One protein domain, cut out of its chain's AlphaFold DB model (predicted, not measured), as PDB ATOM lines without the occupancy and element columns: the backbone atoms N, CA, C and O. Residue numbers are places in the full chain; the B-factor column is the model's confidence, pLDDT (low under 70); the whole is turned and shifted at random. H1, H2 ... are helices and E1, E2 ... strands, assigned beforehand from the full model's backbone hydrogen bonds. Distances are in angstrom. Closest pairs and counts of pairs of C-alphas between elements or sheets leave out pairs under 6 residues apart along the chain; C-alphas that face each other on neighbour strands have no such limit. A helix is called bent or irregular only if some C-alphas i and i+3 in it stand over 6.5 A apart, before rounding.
ATOM      1  N   LYS A  20      11.381  -3.903 -27.754       95.12
ATOM      2  CA  LYS A  20      10.541  -2.714 -27.508       95.12
ATOM      3  C   LYS A  20       9.960  -2.114 -28.780       95.12
ATOM      4  O   LYS A  20       8.897  -1.513 -28.745       95.12
ATOM      5  N   GLY A  21      10.655  -2.293 -29.895       95.31
ATOM      6  CA  GLY A  21      10.220  -1.826 -31.200       95.31
ATOM      7  C   GLY A  21      11.086  -2.427 -32.293       95.31
ATOM      8  O   GLY A  21      12.201  -2.887 -32.034       95.31
ATOM      9  N   ILE A  22      10.556  -2.448 -33.508       96.12
ATOM     10  CA  ILE A  22      11.266  -2.895 -34.703       96.12
ATOM     11  C   ILE A  22      10.911  -1.932 -35.829       96.12
ATOM     12  O   ILE A  22       9.746  -1.581 -35.993       96.12
ATOM     13  N   CYS A  23      11.897  -1.544 -36.631       96.81
ATOM     14  CA  CYS A  23      11.649  -0.959 -37.944       96.81
ATOM     15  C   CYS A  23      12.516  -1.637 -39.008       96.81
ATOM     16  O   CYS A  23      13.531  -2.260 -38.694       96.81
ATOM     17  N   LEU A  24      12.098  -1.546 -40.269       96.69
ATOM     18  CA  LEU A  24      12.824  -2.088 -41.415       96.69
ATOM     19  C   LEU A  24      13.586  -0.949 -42.099       96.69
ATOM     20  O   LEU A  24      13.029   0.119 -42.350       96.69
ATOM     21  N   LEU A  25      14.862  -1.168 -42.398       95.94
ATOM     22  CA  LEU A  25      15.678  -0.216 -43.137       95.94
ATOM     23  C   LEU A  25      15.272  -0.183 -44.628       95.94
ATOM     24  O   LEU A  25      15.155  -1.242 -45.244       95.94
ATOM     25  N   PRO A  26      15.104   0.993 -45.261       94.88
ATOM     26  CA  PRO A  26      14.780   1.060 -46.685       94.88
ATOM     27  C   PRO A  26      15.852   0.375 -47.543       94.88
ATOM     28  O   PRO A  26      17.027   0.355 -47.178       94.88
ATOM     29  N   LYS A  27      15.466  -0.114 -48.730       93.81
ATOM     30  CA  LYS A  27      16.351  -0.860 -49.649       93.81
ATOM     31  C   LYS A  27      17.666  -0.140 -49.961       93.81
ATOM     32  O   LYS A  27      18.720  -0.760 -49.975       93.81
ATOM     33  N   ARG A  28      17.615   1.189 -50.098       91.62
ATOM     34  CA  ARG A  28      18.784   2.059 -50.327       91.62
ATOM     35  C   ARG A  28      19.800   2.085 -49.173       91.62
ATOM     36  O   ARG A  28      20.901   2.584 -49.359       91.62
ATOM     37  N   GLY A  29      19.434   1.613 -47.981       92.00
ATOM     38  CA  GLY A  29      20.316   1.524 -46.812       92.00
ATOM     39  C   GLY A  29      20.955   0.146 -46.606       92.00
ATOM     40  O   GLY A  29      21.685  -0.040 -45.631       92.00
ATOM     41  N   LEU A  30      20.659  -0.824 -47.476       95.38
ATOM     42  CA  LEU A  30      21.166  -2.191 -47.377       95.38
ATOM     43  C   LEU A  30      22.535  -2.336 -48.045       95.38
ATOM     44  O   LEU A  30      22.898  -1.582 -48.948       95.38
ATOM     45  N   ASN A  31      23.297  -3.339 -47.617       94.69
ATOM     46  CA  ASN A  31      24.539  -3.729 -48.263       94.69
ATOM     47  C   ASN A  31      24.266  -4.726 -49.399       94.69
ATOM     48  O   ASN A  31      24.344  -5.944 -49.221       94.69
ATOM     49  N   VAL A  32      23.960  -4.190 -50.577       94.88
ATOM     50  CA  VAL A  32      23.596  -4.978 -51.764       94.88
ATOM     51  C   VAL A  32      24.729  -5.864 -52.288       94.88
ATOM     52  O   VAL A  32      24.466  -6.952 -52.790       94.88
ATOM     53  N   MET A  33      25.990  -5.462 -52.092       94.31
ATOM     54  CA  MET A  33      27.156  -6.262 -52.498       94.31
ATOM     55  C   MET A  33      27.333  -7.520 -51.642       94.31
ATOM     56  O   MET A  33      27.909  -8.494 -52.102       94.31
ATOM     57  N   LYS A  34      26.808  -7.518 -50.410       94.69
ATOM     58  CA  LYS A  34      26.749  -8.706 -49.541       94.69
ATOM     59  C   LYS A  34      25.434  -9.479 -49.667       94.69
ATOM     60  O   LYS A  34      25.156 -10.327 -48.827       94.69
ATOM     61  N   HIS A  35      24.596  -9.140 -50.648       95.25
ATOM     62  CA  HIS A  35      23.280  -9.758 -50.864       95.25
ATOM     63  C   HIS A  35      22.333  -9.607 -49.667       95.25
ATOM     64  O   HIS A  35      21.504 -10.476 -49.387       95.25
ATOM     65  N   GLU A  36      22.446  -8.486 -48.950       95.44
ATOM     66  CA  GLU A  36      21.530  -8.142 -47.867       95.44
ATOM     67  C   GLU A  36      20.183  -7.687 -48.434       95.44
ATOM     68  O   GLU A  36      20.080  -6.620 -49.038       95.44
ATOM     69  N   THR A  37      19.128  -8.469 -48.221       94.69
ATOM     70  CA  THR A  37      17.793  -8.176 -48.767       94.69
ATOM     71  C   THR A  37      16.885  -7.460 -47.780       94.69
ATOM     72  O   THR A  37      15.951  -6.765 -48.199       94.69
ATOM     73  N   ALA A  38      17.160  -7.573 -46.481       95.31
ATOM     74  CA  ALA A  38      16.458  -6.836 -45.443       95.31
ATOM     75  C   ALA A  38      17.363  -6.583 -44.238       95.31
ATOM     76  O   ALA A  38      18.211  -7.403 -43.891       95.31
ATOM     77  N   ARG A  39      17.126  -5.462 -43.555       96.75
ATOM     78  CA  ARG A  39      17.695  -5.188 -42.238       96.75
ATOM     79  C   ARG A  39      16.604  -4.679 -41.316       96.75
ATOM     80  O   ARG A  39      15.952  -3.687 -41.635       96.75
ATOM     81  N   LEU A  40      16.424  -5.333 -40.177       95.81
ATOM     82  CA  LEU A  40      15.563  -4.854 -39.103       95.81
ATOM     83  C   LEU A  40      16.416  -4.152 -38.050       95.81
ATOM     84  O   LEU A  40      17.473  -4.643 -37.670       95.81
ATOM     85  N   LEU A  41      15.961  -3.012 -37.556       96.12
ATOM     86  CA  LEU A  41      16.545  -2.336 -36.407       96.12
ATOM     87  C   LEU A  41      15.669  -2.651 -35.198       96.12
ATOM     88  O   LEU A  41      14.576  -2.106 -35.051       96.12
ATOM     89  N   LYS A  42      16.127  -3.583 -34.361       94.38
ATOM     90  CA  LYS A  42      15.414  -4.027 -33.162       94.38
ATOM     91  C   LYS A  42      15.831  -3.176 -31.966       94.38
ATOM     92  O   LYS A  42      16.985  -3.216 -31.560       94.38
ATOM     93  N   LEU A  43      14.896  -2.467 -31.347       95.88
ATOM     94  CA  LEU A  43      15.128  -1.765 -30.087       95.88
ATOM     95  C   LEU A  43      14.999  -2.729 -28.898       95.88
ATOM     96  O   LEU A  43      14.036  -3.495 -28.798       95.88
ATOM     97  N   THR A  44      15.966  -2.668 -27.984       93.75
ATOM     98  CA  THR A  44      16.040  -3.466 -26.750       93.75
ATOM     99  C   THR A  44      16.139  -2.563 -25.522       93.75
ATOM    100  O   THR A  44      16.566  -1.419 -25.647       93.75
ATOM    101  N   ASN A  45      15.784  -3.075 -24.336       87.88
ATOM    102  CA  ASN A  45      15.742  -2.279 -23.098       87.88
ATOM    103  C   ASN A  45      17.094  -1.645 -22.736       87.88
ATOM    104  O   ASN A  45      17.170  -0.442 -22.533       87.88
ATOM    105  N   ASN A  46      18.152  -2.461 -22.668       85.12
ATOM    106  CA  ASN A  46      19.427  -2.045 -22.063       85.12
ATOM    107  C   ASN A  46      20.584  -1.983 -23.072       85.12
ATOM    108  O   ASN A  46      21.657  -1.499 -22.741       85.12
ATOM    109  N   SER A  47      20.395  -2.499 -24.292       84.56
ATOM    110  CA  SER A  47      21.443  -2.551 -25.327       84.56
ATOM    111  C   SER A  47      21.141  -1.684 -26.551       84.56
ATOM    112  O   SER A  47      21.785  -1.838 -27.585       84.56
ATOM    113  N   GLY A  48      20.159  -0.782 -26.448       91.00
ATOM    114  CA  GLY A  48      19.791   0.131 -27.526       91.00
ATOM    115  C   GLY A  48      19.291  -0.594 -28.779       91.00
ATOM    116  O   GLY A  48      18.544  -1.577 -28.690       91.00
ATOM    117  N   VAL A  49      19.683  -0.081 -29.949       94.38
ATOM    118  CA  VAL A  49      19.277  -0.592 -31.264       94.38
ATOM    119  C   VAL A  49      20.227  -1.695 -31.730       94.38
ATOM    120  O   VAL A  49      21.425  -1.480 -31.885       94.38
ATOM    121  N   HIS A  50      19.673  -2.870 -32.009       92.75
ATOM    122  CA  HIS A  50      20.374  -4.044 -32.502       92.75
ATOM    123  C   HIS A  50      19.985  -4.327 -33.967       92.75
ATOM    124  O   HIS A  50      18.828  -4.675 -34.232       92.75
ATOM    125  N   PRO A  51      20.908  -4.166 -34.932       93.88
ATOM    126  CA  PRO A  51      20.639  -4.469 -36.334       93.88
ATOM    127  C   PRO A  51      20.568  -5.979 -36.589       93.88
ATOM    128  O   PRO A  51      21.465  -6.723 -36.199       93.88
ATOM    129  N   LEU A  52      19.528  -6.422 -37.289       93.56
ATOM    130  CA  LEU A  52      19.322  -7.793 -37.744       93.56
ATOM    131  C   LEU A  52      19.324  -7.810 -39.268       93.56
ATOM    132  O   LEU A  52      18.364  -7.362 -39.895       93.56
ATOM    133  N   SER A  53      20.407  -8.302 -39.855       94.31
ATOM    134  CA  SER A  53      20.585  -8.384 -41.303       94.31
ATOM    135  C   SER A  53      20.174  -9.748 -41.841       94.31
ATOM    136  O   SER A  53      20.530 -10.780 -41.272       94.31
ATOM    137  N   PHE A  54      19.466  -9.745 -42.964       92.88
ATOM    138  CA  PHE A  54      19.016 -10.934 -43.675       92.88
ATOM    139  C   PHE A  54      19.677 -10.969 -45.046       92.88
ATOM    140  O   PHE A  54      19.577 -10.012 -45.816       92.88
ATOM    141  N   TYR A  55      20.343 -12.082 -45.333       92.25
ATOM    142  CA  TYR A  55      21.149 -12.265 -46.531       92.25
ATOM    143  C   TYR A  55      20.613 -13.425 -47.357       92.25
ATOM    144  O   TYR A  55      20.226 -14.460 -46.806       92.25
ATOM    145  N   VAL A  56      20.621 -13.263 -48.677       92.00
ATOM    146  CA  VAL A  56      20.429 -14.386 -49.596       92.00
ATOM    147  C   VAL A  56      21.795 -15.036 -49.822       92.00
ATOM    148  O   VAL A  56      22.706 -14.348 -50.277       92.00
ATOM    149  N   PRO A  57      21.972 -16.336 -49.531       91.12
ATOM    150  CA  PRO A  57      23.256 -16.993 -49.729       91.12
ATOM    151  C   PRO A  57      23.572 -17.095 -51.229       91.12
ATOM    152  O   PRO A  57      22.871 -17.778 -51.978       91.12
ATOM    153  N   ARG A  58      24.632 -16.415 -51.672       92.31
ATOM    154  CA  ARG A  58      25.150 -16.447 -53.049       92.31
ATOM    155  C   ARG A  58      26.626 -16.826 -53.030       92.31
ATOM    156  O   ARG A  58      27.329 -16.563 -52.063       92.31
ATOM    157  N   LYS A  59      27.088 -17.467 -54.105       91.38
ATOM    158  CA  LYS A  59      28.499 -17.866 -54.258       91.38
ATOM    159  C   LYS A  59      29.402 -16.737 -54.767       91.38
ATOM    160  O   LYS A  59      30.611 -16.850 -54.651       91.38
ATOM    161  N   SER A  60      28.826 -15.715 -55.397       92.38
ATOM    162  CA  SER A  60      29.560 -14.637 -56.061       92.38
ATOM    163  C   SER A  60      29.433 -13.346 -55.272       92.38
ATOM    164  O   SER A  60      28.322 -12.993 -54.897       92.38
ATOM    165  N   ASP A  61      30.534 -12.612 -55.118       89.75
ATOM    166  CA  ASP A  61      30.559 -11.264 -54.529       89.75
ATOM    167  C   ASP A  61      30.099 -10.165 -55.505       89.75
ATOM    168  O   ASP A  61      30.090  -8.982 -55.166       89.75
ATOM    169  N   ALA A  62      29.724 -10.530 -56.735       93.88
ATOM    170  CA  ALA A  62      29.166  -9.590 -57.694       93.88
ATOM    171  C   ALA A  62      27.768  -9.118 -57.263       93.88
ATOM    172  O   ALA A  62      27.032  -9.829 -56.563       93.88
ATOM    173  N   PHE A  63      27.386  -7.931 -57.742       94.75
ATOM    174  CA  PHE A  63      26.009  -7.454 -57.642       94.75
ATOM    175  C   PHE A  63      25.052  -8.451 -58.315       94.75
ATOM    176  O   PHE A  63      25.399  -9.077 -59.313       94.75
ATOM    177  N   GLN A  64      23.863  -8.622 -57.738       94.62
ATOM    178  CA  GLN A  64      22.877  -9.617 -58.163       94.62
ATOM    179  C   GLN A  64      21.598  -8.893 -58.597       94.62
ATOM    180  O   GLN A  64      20.742  -8.593 -57.761       94.62
ATOM    181  N   ASP A  65      21.480  -8.580 -59.891       92.56
ATOM    182  CA  ASP A  65      20.345  -7.809 -60.424       92.56
ATOM    183  C   ASP A  65      18.994  -8.533 -60.222       92.56
ATOM    184  O   ASP A  65      17.957  -7.891 -60.073       92.56
ATOM    185  N   ASP A  66      18.997  -9.868 -60.132       94.06
ATOM    186  CA  ASP A  66      17.791 -10.693 -59.984       94.06
ATOM    187  C   ASP A  66      17.091 -10.539 -58.623       94.06
ATOM    188  O   ASP A  66      15.876 -10.713 -58.527       94.06
ATOM    189  N   ILE A  67      17.833 -10.198 -57.563       93.88
ATOM    190  CA  ILE A  67      17.279  -9.992 -56.209       93.88
ATOM    191  C   ILE A  67      17.185  -8.514 -55.813       93.88
ATOM    192  O   ILE A  67      16.609  -8.192 -54.767       93.88
ATOM    193  N   PHE A  68      17.730  -7.618 -56.634       94.62
ATOM    194  CA  PHE A  68      17.741  -6.176 -56.407       94.62
ATOM    195  C   PHE A  68      17.189  -5.422 -57.625       94.62
ATOM    196  O   PHE A  68      17.948  -4.716 -58.291       94.62
ATOM    197  N   PRO A  69      15.871  -5.523 -57.896       94.25
ATOM    198  CA  PRO A  69      15.244  -4.705 -58.927       94.25
ATOM    199  C   PRO A  69      15.331  -3.217 -58.566       94.25
ATOM    200  O   PRO A  69      15.576  -2.845 -57.409       94.25
ATOM    201  N   ASP A  70      15.062  -2.362 -59.550       93.81
ATOM    202  CA  ASP A  70      14.977  -0.922 -59.347       93.81
ATOM    203  C   ASP A  70      14.021  -0.579 -58.195       93.81
ATOM    204  O   ASP A  70      12.883  -1.047 -58.113       93.81
ATOM    205  N   CYS A  71      14.505   0.244 -57.269       93.38
ATOM    206  CA  CYS A  71      13.813   0.562 -56.025       93.38
ATOM    207  C   CYS A  71      13.409   2.031 -55.976       93.38
ATOM    208  O   CYS A  71      13.990   2.869 -56.659       93.38
ATOM    209  N   ALA A  72      12.450   2.362 -55.109       92.94
ATOM    210  CA  ALA A  72      11.999   3.737 -54.919       92.94
ATOM    211  C   ALA A  72      13.172   4.695 -54.618       92.94
ATOM    212  O   ALA A  72      13.900   4.560 -53.619       92.94
ATOM    213  N   ALA A  73      13.325   5.679 -55.497       91.75
ATOM    214  CA  ALA A  73      14.285   6.760 -55.393       91.75
ATOM    215  C   ALA A  73      13.916   7.709 -54.234       91.75
ATOM    216  O   ALA A  73      12.793   7.687 -53.728       91.75
ATOM    217  N   PRO A  74      14.850   8.557 -53.765       89.88
ATOM    218  CA  PRO A  74      14.538   9.593 -52.776       89.88
ATOM    219  C   PRO A  74      13.715  10.762 -53.350       89.88
ATOM    220  O   PRO A  74      13.335  11.656 -52.601       89.88
ATOM    221  N   SER A  75      13.468  10.784 -54.660       90.94
ATOM    222  CA  SER A  75      12.691  11.813 -55.351       90.94
ATOM    223  C   SER A  75      11.194  11.509 -55.339       90.94
ATOM    224  O   SER A  75      10.777  10.374 -55.575       90.94
ATOM    225  N   HIS A  76      10.379  12.543 -55.140       93.31
ATOM    226  CA  HIS A  76       8.926  12.451 -55.251       93.31
ATOM    227  C   HIS A  76       8.479  12.364 -56.722       93.31
ATOM    228  O   HIS A  76       9.052  13.013 -57.597       93.31
ATOM    229  N   ALA A  77       7.418  11.602 -57.002       95.44
ATOM    230  CA  ALA A  77       6.822  11.539 -58.344       95.44
ATOM    231  C   ALA A  77       5.920  12.749 -58.658       95.44
ATOM    232  O   ALA A  77       5.739  13.119 -59.820       95.44
ATOM    233  N   HIS A  78       5.380  13.383 -57.615       95.38
ATOM    234  CA  HIS A  78       4.452  14.514 -57.693       95.38
ATOM    235  C   HIS A  78       4.824  15.575 -56.672       95.38
ATOM    236  O   HIS A  78       5.360  15.248 -55.613       95.38
ATOM    237  N   SER A  79       4.474  16.824 -56.963       95.44
ATOM    238  CA  SER A  79       4.275  17.819 -55.910       95.44
ATOM    239  C   SER A  79       2.951  17.557 -55.174       95.44
ATOM    240  O   SER A  79       2.103  16.803 -55.659       95.44
ATOM    241  N   GLY A  80       2.761  18.195 -54.015       96.12
ATOM    242  CA  GLY A  80       1.503  18.105 -53.264       96.12
ATOM    243  C   GLY A  80       0.292  18.503 -54.111       96.12
ATOM    244  O   GLY A  80      -0.647  17.723 -54.229       96.12
ATOM    245  N   ASP A  81       0.358  19.657 -54.781       97.62
ATOM    246  CA  ASP A  81      -0.748  20.187 -55.593       97.62
ATOM    247  C   ASP A  81      -1.150  19.249 -56.736       97.62
ATOM    248  O   ASP A  81      -2.335  19.032 -56.967       97.62
ATOM    249  N   GLN A  82      -0.170  18.641 -57.417       97.00
ATOM    250  CA  GLN A  82      -0.436  17.674 -58.486       97.00
ATOM    251  C   GLN A  82      -1.182  16.450 -57.959       97.00
ATOM    252  O   GLN A  82      -2.090  15.938 -58.610       97.00
ATOM    253  N   TRP A  83      -0.793  15.954 -56.784       97.00
ATOM    254  CA  TRP A  83      -1.479  14.822 -56.178       97.00
ATOM    255  C   TRP A  83      -2.908  15.195 -55.760       97.00
ATOM    256  O   TRP A  83      -3.840  14.462 -56.087       97.00
ATOM    257  N   PHE A  84      -3.105  16.369 -55.143       97.31
ATOM    258  CA  PHE A  84      -4.438  16.878 -54.794       97.31
ATOM    259  C   PHE A  84      -5.329  17.128 -56.018       97.31
ATOM    260  O   PHE A  84      -6.540  16.941 -55.931       97.31
ATOM    261  N   SER A  85      -4.753  17.476 -57.173       97.56
ATOM    262  CA  SER A  85      -5.481  17.596 -58.440       97.56
ATOM    263  C   SER A  85      -5.765  16.246 -59.125       97.56
ATOM    264  O   SER A  85      -6.173  16.230 -60.284       97.56
ATOM    265  N   GLY A  86      -5.519  15.113 -58.454       97.31
ATOM    266  CA  GLY A  86      -5.843  13.767 -58.943       97.31
ATOM    267  C   GLY A  86      -4.741  13.066 -59.746       97.31
ATOM    268  O   GLY A  86      -5.010  12.067 -60.411       97.31
ATOM    269  N   SER A  87      -3.498  13.556 -59.719       96.81
ATOM    270  CA  SER A  87      -2.386  12.933 -60.451       96.81
ATOM    271  C   SER A  87      -2.008  11.552 -59.886       96.81
ATOM    272  O   SER A  87      -1.806  11.392 -58.683       96.81
ATOM    273  N   SER A  88      -1.824  10.559 -60.770       96.25
ATOM    274  CA  SER A  88      -1.514   9.157 -60.424       96.25
ATOM    275  C   SER A  88      -0.321   8.607 -61.229       96.25
ATOM    276  O   SER A  88      -0.447   7.785 -62.130       96.25
ATOM    277  N   LYS A  89       0.874   9.121 -60.933       95.12
ATOM    278  CA  LYS A  89       2.170   8.652 -61.461       95.12
ATOM    279  C   LYS A  89       2.752   7.623 -60.503       95.12
ATOM    280  O   LYS A  89       2.647   7.786 -59.284       95.12
ATOM    281  N   ASN A  90       3.435   6.635 -61.067       95.38
ATOM    282  CA  ASN A  90       4.199   5.650 -60.312       95.38
ATOM    283  C   ASN A  90       5.381   6.292 -59.564       95.38
ATOM    284  O   ASN A  90       5.858   7.359 -59.965       95.38
ATOM    285  N   PRO A  91       5.882   5.648 -58.492       94.69
ATOM    286  CA  PRO A  91       7.092   6.089 -57.813       94.69
ATOM    287  C   PRO A  91       8.269   6.201 -58.783       94.69
ATOM    288  O   PRO A  91       8.456   5.343 -59.644       94.69
ATOM    289  N   VAL A  92       9.098   7.230 -58.603       95.25
ATOM    290  CA  VAL A  92      10.377   7.311 -59.310       95.25
ATOM    291  C   VAL A  92      11.271   6.194 -58.786       95.25
ATOM    292  O   VAL A  92      11.448   6.059 -57.572       95.25
ATOM    293  N   THR A  93      11.825   5.388 -59.683       94.38
ATOM    294  CA  THR A  93      12.720   4.285 -59.335       94.38
ATOM    295  C   THR A  93      14.176   4.636 -59.643       94.38
ATOM    296  O   THR A  93      14.471   5.564 -60.392       94.38
ATOM    297  N   MET A  94      15.102   3.924 -59.006       92.81
ATOM    298  CA  MET A  94      16.535   4.001 -59.272       92.81
ATOM    299  C   MET A  94      17.176   2.612 -59.160       92.81
ATOM    300  O   MET A  94      16.752   1.824 -58.302       92.81
ATOM    301  N   PRO A  95      18.231   2.332 -59.943       93.69
ATOM    302  CA  PRO A  95      18.995   1.106 -59.792       93.69
ATOM    303  C   PRO A  95      19.746   1.106 -58.460       93.69
ATOM    304  O   PRO A  95      20.280   2.126 -58.015       93.69
ATOM    305  N   LEU A  96      19.801  -0.061 -57.817       92.81
ATOM    306  CA  LEU A  96      20.627  -0.282 -56.624       92.81
ATOM    307  C   LEU A  96      22.063  -0.701 -56.966       92.81
ATOM    308  O   LEU A  96      22.911  -0.723 -56.073       92.81
ATOM    309  N   ASN A  97      22.334  -1.028 -58.233       92.81
ATOM    310  CA  ASN A  97      23.652  -1.431 -58.698       92.81
ATOM    311  C   ASN A  97      24.645  -0.258 -58.565       92.81
ATOM    312  O   ASN A  97      24.460   0.770 -59.229       92.81
ATOM    313  N   PRO A  98      25.717  -0.393 -57.759       87.50
ATOM    314  CA  PRO A  98      26.704   0.671 -57.577       87.50
ATOM    315  C   PRO A  98      27.393   1.119 -58.872       87.50
ATOM    316  O   PRO A  98      27.814   2.269 -58.961       87.50
ATOM    317  N   ALA A  99      27.498   0.242 -59.878       87.38
ATOM    318  CA  ALA A  99      28.094   0.578 -61.172       87.38
ATOM    319  C   ALA A  99      27.185   1.478 -62.029       87.38
ATOM    320  O   ALA A  99      27.678   2.276 -62.821       87.38
ATOM    321  N   THR A 113      31.995  14.394 -33.607       88.75
ATOM    322  CA  THR A 113      31.726  13.548 -32.435       88.75
ATOM    323  C   THR A 113      31.395  14.419 -31.226       88.75
ATOM    324  O   THR A 113      31.872  15.551 -31.129       88.75
ATOM    325  N   VAL A 114      30.645  13.879 -30.259       89.75
ATOM    326  CA  VAL A 114      30.323  14.595 -29.010       89.75
ATOM    327  C   VAL A 114      31.597  15.065 -28.299       89.75
ATOM    328  O   VAL A 114      31.644  16.195 -27.833       89.75
ATOM    329  N   SER A 115      32.665  14.255 -28.299       90.94
ATOM    330  CA  SER A 115      33.943  14.639 -27.681       90.94
ATOM    331  C   SER A 115      34.674  15.766 -28.414       90.94
ATOM    332  O   SER A 115      35.400  16.534 -27.790       90.94
ATOM    333  N   SER A 116      34.517  15.874 -29.738       90.25
ATOM    334  CA  SER A 116      35.085  16.994 -30.495       90.25
ATOM    335  C   SER A 116      34.306  18.285 -30.252       90.25
ATOM    336  O   SER A 116      34.914  19.331 -30.053       90.25
ATOM    337  N   LEU A 117      32.973  18.192 -30.174       91.56
ATOM    338  CA  LEU A 117      32.101  19.326 -29.875       91.56
ATOM    339  C   LEU A 117      32.300  19.837 -28.445       91.56
ATOM    340  O   LEU A 117      32.325  21.044 -28.238       91.56
ATOM    341  N   SER A 118      32.490  18.942 -27.468       93.94
ATOM    342  CA  SER A 118      32.746  19.346 -26.082       93.94
ATOM    343  C   SER A 118      34.076  20.088 -25.943       93.94
ATOM    344  O   SER A 118      34.138  21.106 -25.268       93.94
ATOM    345  N   LYS A 119      35.127  19.631 -26.639       95.62
ATOM    346  CA  LYS A 119      36.427  20.319 -26.650       95.62
ATOM    347  C   LYS A 119      36.343  21.710 -27.276       95.62
ATOM    348  O   LYS A 119      36.878  22.651 -26.700       95.62
ATOM    349  N   GLU A 120      35.662  21.842 -28.417       95.12
ATOM    350  CA  GLU A 120      35.429  23.151 -29.046       95.12
ATOM    351  C   GLU A 120      34.640  24.087 -28.122       95.12
ATOM    352  O   GLU A 120      34.965  25.269 -28.031       95.12
ATOM    353  N   LEU A 121      33.637  23.566 -27.406       94.75
ATOM    354  CA  LEU A 121      32.836  24.348 -26.466       94.75
ATOM    355  C   LEU A 121      33.674  24.857 -25.283       94.75
ATOM    356  O   LEU A 121      33.587  26.032 -24.931       94.75
ATOM    357  N   ASP A 122      34.516  24.001 -24.703       96.12
ATOM    358  CA  ASP A 122      35.394  24.379 -23.593       96.12
ATOM    359  C   ASP A 122      36.417  25.446 -24.009       96.12
ATOM    360  O   ASP A 122      36.702  26.379 -23.256       96.12
ATOM    361  N   GLU A 123      36.971  25.331 -25.216       96.81
ATOM    362  CA  GLU A 123      37.924  26.300 -25.756       96.81
ATOM    363  C   GLU A 123      37.255  27.646 -26.073       96.81
ATOM    364  O   GLU A 123      37.784  28.701 -25.707       96.81
ATOM    365  N   ALA A 124      36.055  27.621 -26.662       96.19
ATOM    366  CA  ALA A 124      35.258  28.819 -26.910       96.19
ATOM    367  C   ALA A 124      34.892  29.538 -25.602       96.19
ATOM    368  O   ALA A 124      35.083  30.750 -25.500       96.19
ATOM    369  N   ASN A 125      34.459  28.803 -24.575       96.50
ATOM    370  CA  ASN A 125      34.121  29.377 -23.269       96.50
ATOM    371  C   ASN A 125      35.336  30.014 -22.579       96.50
ATOM    372  O   ASN A 125      35.230  31.114 -22.038       96.50
ATOM    373  N   LYS A 126      36.519  29.390 -22.656       96.88
ATOM    374  CA  LYS A 126      37.767  30.000 -22.158       96.88
ATOM    375  C   LYS A 126      38.103  31.290 -22.894       96.88
ATOM    376  O   LYS A 126      38.551  32.261 -22.283       96.88
ATOM    377  N   ARG A 127      37.897  31.313 -24.214       96.38
ATOM    378  CA  ARG A 127      38.143  32.510 -25.019       96.38
ATOM    379  C   ARG A 127      37.177  33.636 -24.662       96.38
ATOM    380  O   ARG A 127      37.626  34.776 -24.578       96.38
ATOM    381  N   ILE A 128      35.905  33.321 -24.430       95.75
ATOM    382  CA  ILE A 128      34.892  34.287 -23.990       95.75
ATOM    383  C   ILE A 128      35.310  34.911 -22.654       95.75
ATOM    384  O   ILE A 128      35.476  36.124 -22.598       95.75
ATOM    385  N   GLN A 129      35.640  34.102 -21.643       94.31
ATOM    386  CA  GLN A 129      36.098  34.608 -20.338       94.31
ATOM    387  C   GLN A 129      37.340  35.506 -20.447       94.31
ATOM    388  O   GLN A 129      37.456  36.538 -19.785       94.31
ATOM    389  N   TYR A 130      38.292  35.142 -21.306       94.81
ATOM    390  CA  TYR A 130      39.469  35.972 -21.554       94.81
ATOM    391  C   TYR A 130      39.117  37.336 -22.171       94.81
ATOM    392  O   TYR A 130      39.745  38.349 -21.862       94.81
ATOM    393  N   LEU A 131      38.140  37.375 -23.075       93.56
ATOM    394  CA  LEU A 131      37.702  38.623 -23.692       93.56
ATOM    395  C   LEU A 131      36.908  39.473 -22.703       93.56
ATOM    396  O   LEU A 131      37.180  40.663 -22.601       93.56
ATOM    397  N   GLU A 132      36.014  38.864 -21.928       91.31
ATOM    398  CA  GLU A 132      35.258  39.537 -20.868       91.31
ATOM    399  C   GLU A 132      36.195  40.175 -19.841       91.31
ATOM    400  O   GLU A 132      36.091  41.366 -19.574       91.31
ATOM    401  N   THR A 133      37.190  39.437 -19.340       92.25
ATOM    402  CA  THR A 133      38.178  39.989 -18.392       92.25
ATOM    403  C   THR A 133      38.953  41.169 -18.976       92.25
ATOM    404  O   THR A 133      39.193  42.155 -18.279       92.25
ATOM    405  N   LYS A 134      39.312  41.116 -20.265       92.00
ATOM    406  CA  LYS A 134      39.942  42.245 -20.960       92.00
ATOM    407  C   LYS A 134      39.009  43.438 -21.130       92.00
ATOM    408  O   LYS A 134      39.473  44.566 -20.987       92.00
ATOM    409  N   LEU A 135      37.741  43.216 -21.455       89.69
ATOM    410  CA  LEU A 135      36.756  44.286 -21.603       89.69
ATOM    411  C   LEU A 135      36.517  44.987 -20.263       89.69
ATOM    412  O   LEU A 135      36.639  46.210 -20.192       89.69
ATOM    413  N   THR A 136      36.338  44.213 -19.188       88.50
ATOM    414  CA  THR A 136      36.231  44.730 -17.818       88.50
ATOM    415  C   THR A 136      37.469  45.529 -17.419       88.50
ATOM    416  O   THR A 136      37.344  46.626 -16.885       88.50
ATOM    417  N   ALA A 137      38.675  45.042 -17.733       90.44
ATOM    418  CA  ALA A 137      39.921  45.758 -17.441       90.44
ATOM    419  C   ALA A 137      40.062  47.094 -18.198       90.44
ATOM    420  O   ALA A 137      40.812  47.963 -17.764       90.44
ATOM    421  N   ASN A 138      39.354  47.262 -19.317       90.25
ATOM    422  CA  ASN A 138      39.318  48.504 -20.092       90.25
ATOM    423  C   ASN A 138      38.065  49.353 -19.796       90.25
ATOM    424  O   ASN A 138      37.817  50.314 -20.518       90.25
ATOM    425  N   ASN A 139      37.285  49.025 -18.753       87.62
ATOM    426  CA  ASN A 139      36.019  49.689 -18.406       87.62
ATOM    427  C   ASN A 139      35.002  49.745 -19.565       87.62
ATOM    428  O   ASN A 139      34.193  50.668 -19.648       87.62
TER     429      ASN A 139
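This is residues 20 to 99 and 113 to 139 of the 143 residues of the protein "Hypothetical protein" of Thalassionema nitzschioides (UniProt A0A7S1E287). A small antiparallel sheet of three strands, E1, E2 and E3, sits at one end of a long loop that runs out, turns at the short helix H1 and folds back; the long helix H2 stands quite alone, away from both, beyond a cut in the chain. Residues 80 to 86, at the turn of the loop, stick out, and so do residues 113 to 139, which include H2; the loop's two legs are tied together by a short pairing of residues 71 to 72 with 93 to 94. The printed part has 107 residues with three named strands and two named helices, in the order E1, E2, E3, H1, H2; the sheet's order is E1, E2, E3, all antiparallel. The class is mixed, helices and strands, though under half of the residues are in named elements. The whole is extended, with a radius of gyration of the C-alphas of 25.0 A, and its C-alphas span 74 by 46 by 36 A.

Begin with the sheet of E1, residues 20 to 24, E2, residues 36 to 44, and E3, residues 48 to 55. It is a meander, each strand the antiparallel neighbour of the one before, with E2 as its inner strand and E1 and E3 as its edge strands. E1 and E2 form a hairpin, their directions 162 degrees apart; look at C-alphas 24 and 40, which face each other at 4.5 A, and at N 41 and O 23, within hydrogen-bond range at 2.8 A. E2 and E3 form a second hairpin, their directions 159 degrees apart; C-alphas 36 and 55 face each other at 4.4 A, and N 50 and O 42 are within hydrogen-bond range at 2.7 A, as are N 52 and O 40 at 2.7 A. Now go outward to H1, residues 80 to 84, which is not on the sheet, with 0 pairs of C-alphas within 10 A. H2, residues 114 to 137, is not on the sheet either, again with 0 such pairs, and it is apart from H1. In H1 and H2 every O i to N i+4 pair is within hydrogen-bond range.

Find C-alpha 20 at (10.541, -2.714, -27.508); from there E1 runs 14.1 A to C-alpha 24, mainly toward lower z. E2 returns from Glu 36 to Thr 44 over 22.3 A, toward higher z, and E3 covers 22.7 A from Gly 48 to Tyr 55. H1 is a short helix of 6.3 A that begins at C-alpha 80, at (1.503, 18.105, -53.264), and ends at Phe 84. H2, the longest helix, has 24 residues; it starts at Val 114 and runs 34.6 A, mainly toward higher y, to C-alpha 137 at (39.921, 45.758, -17.441). Neither helix is bent.

Look at Lys 59 and Asn 139 for the two C-alphas farthest apart, at 76.8 A. Residues 100 to 112 are not printed, and across this cut C-alphas 99 and 113 are 31.7 A apart; the link from H1 to H2 runs across it. Of the links that are printed whole, E1 to E2, with 11 residues, and E3 to H1, with 24, are long, and E2 to E3, with 3, is tight. Without the stretches that stand free, the body has 73 residues and spans 45 by 38 by 16 A. Read the B-factor column for the model's confidence: the mean pLDDT of the printed part is 93.6, and no printed residue is under 70.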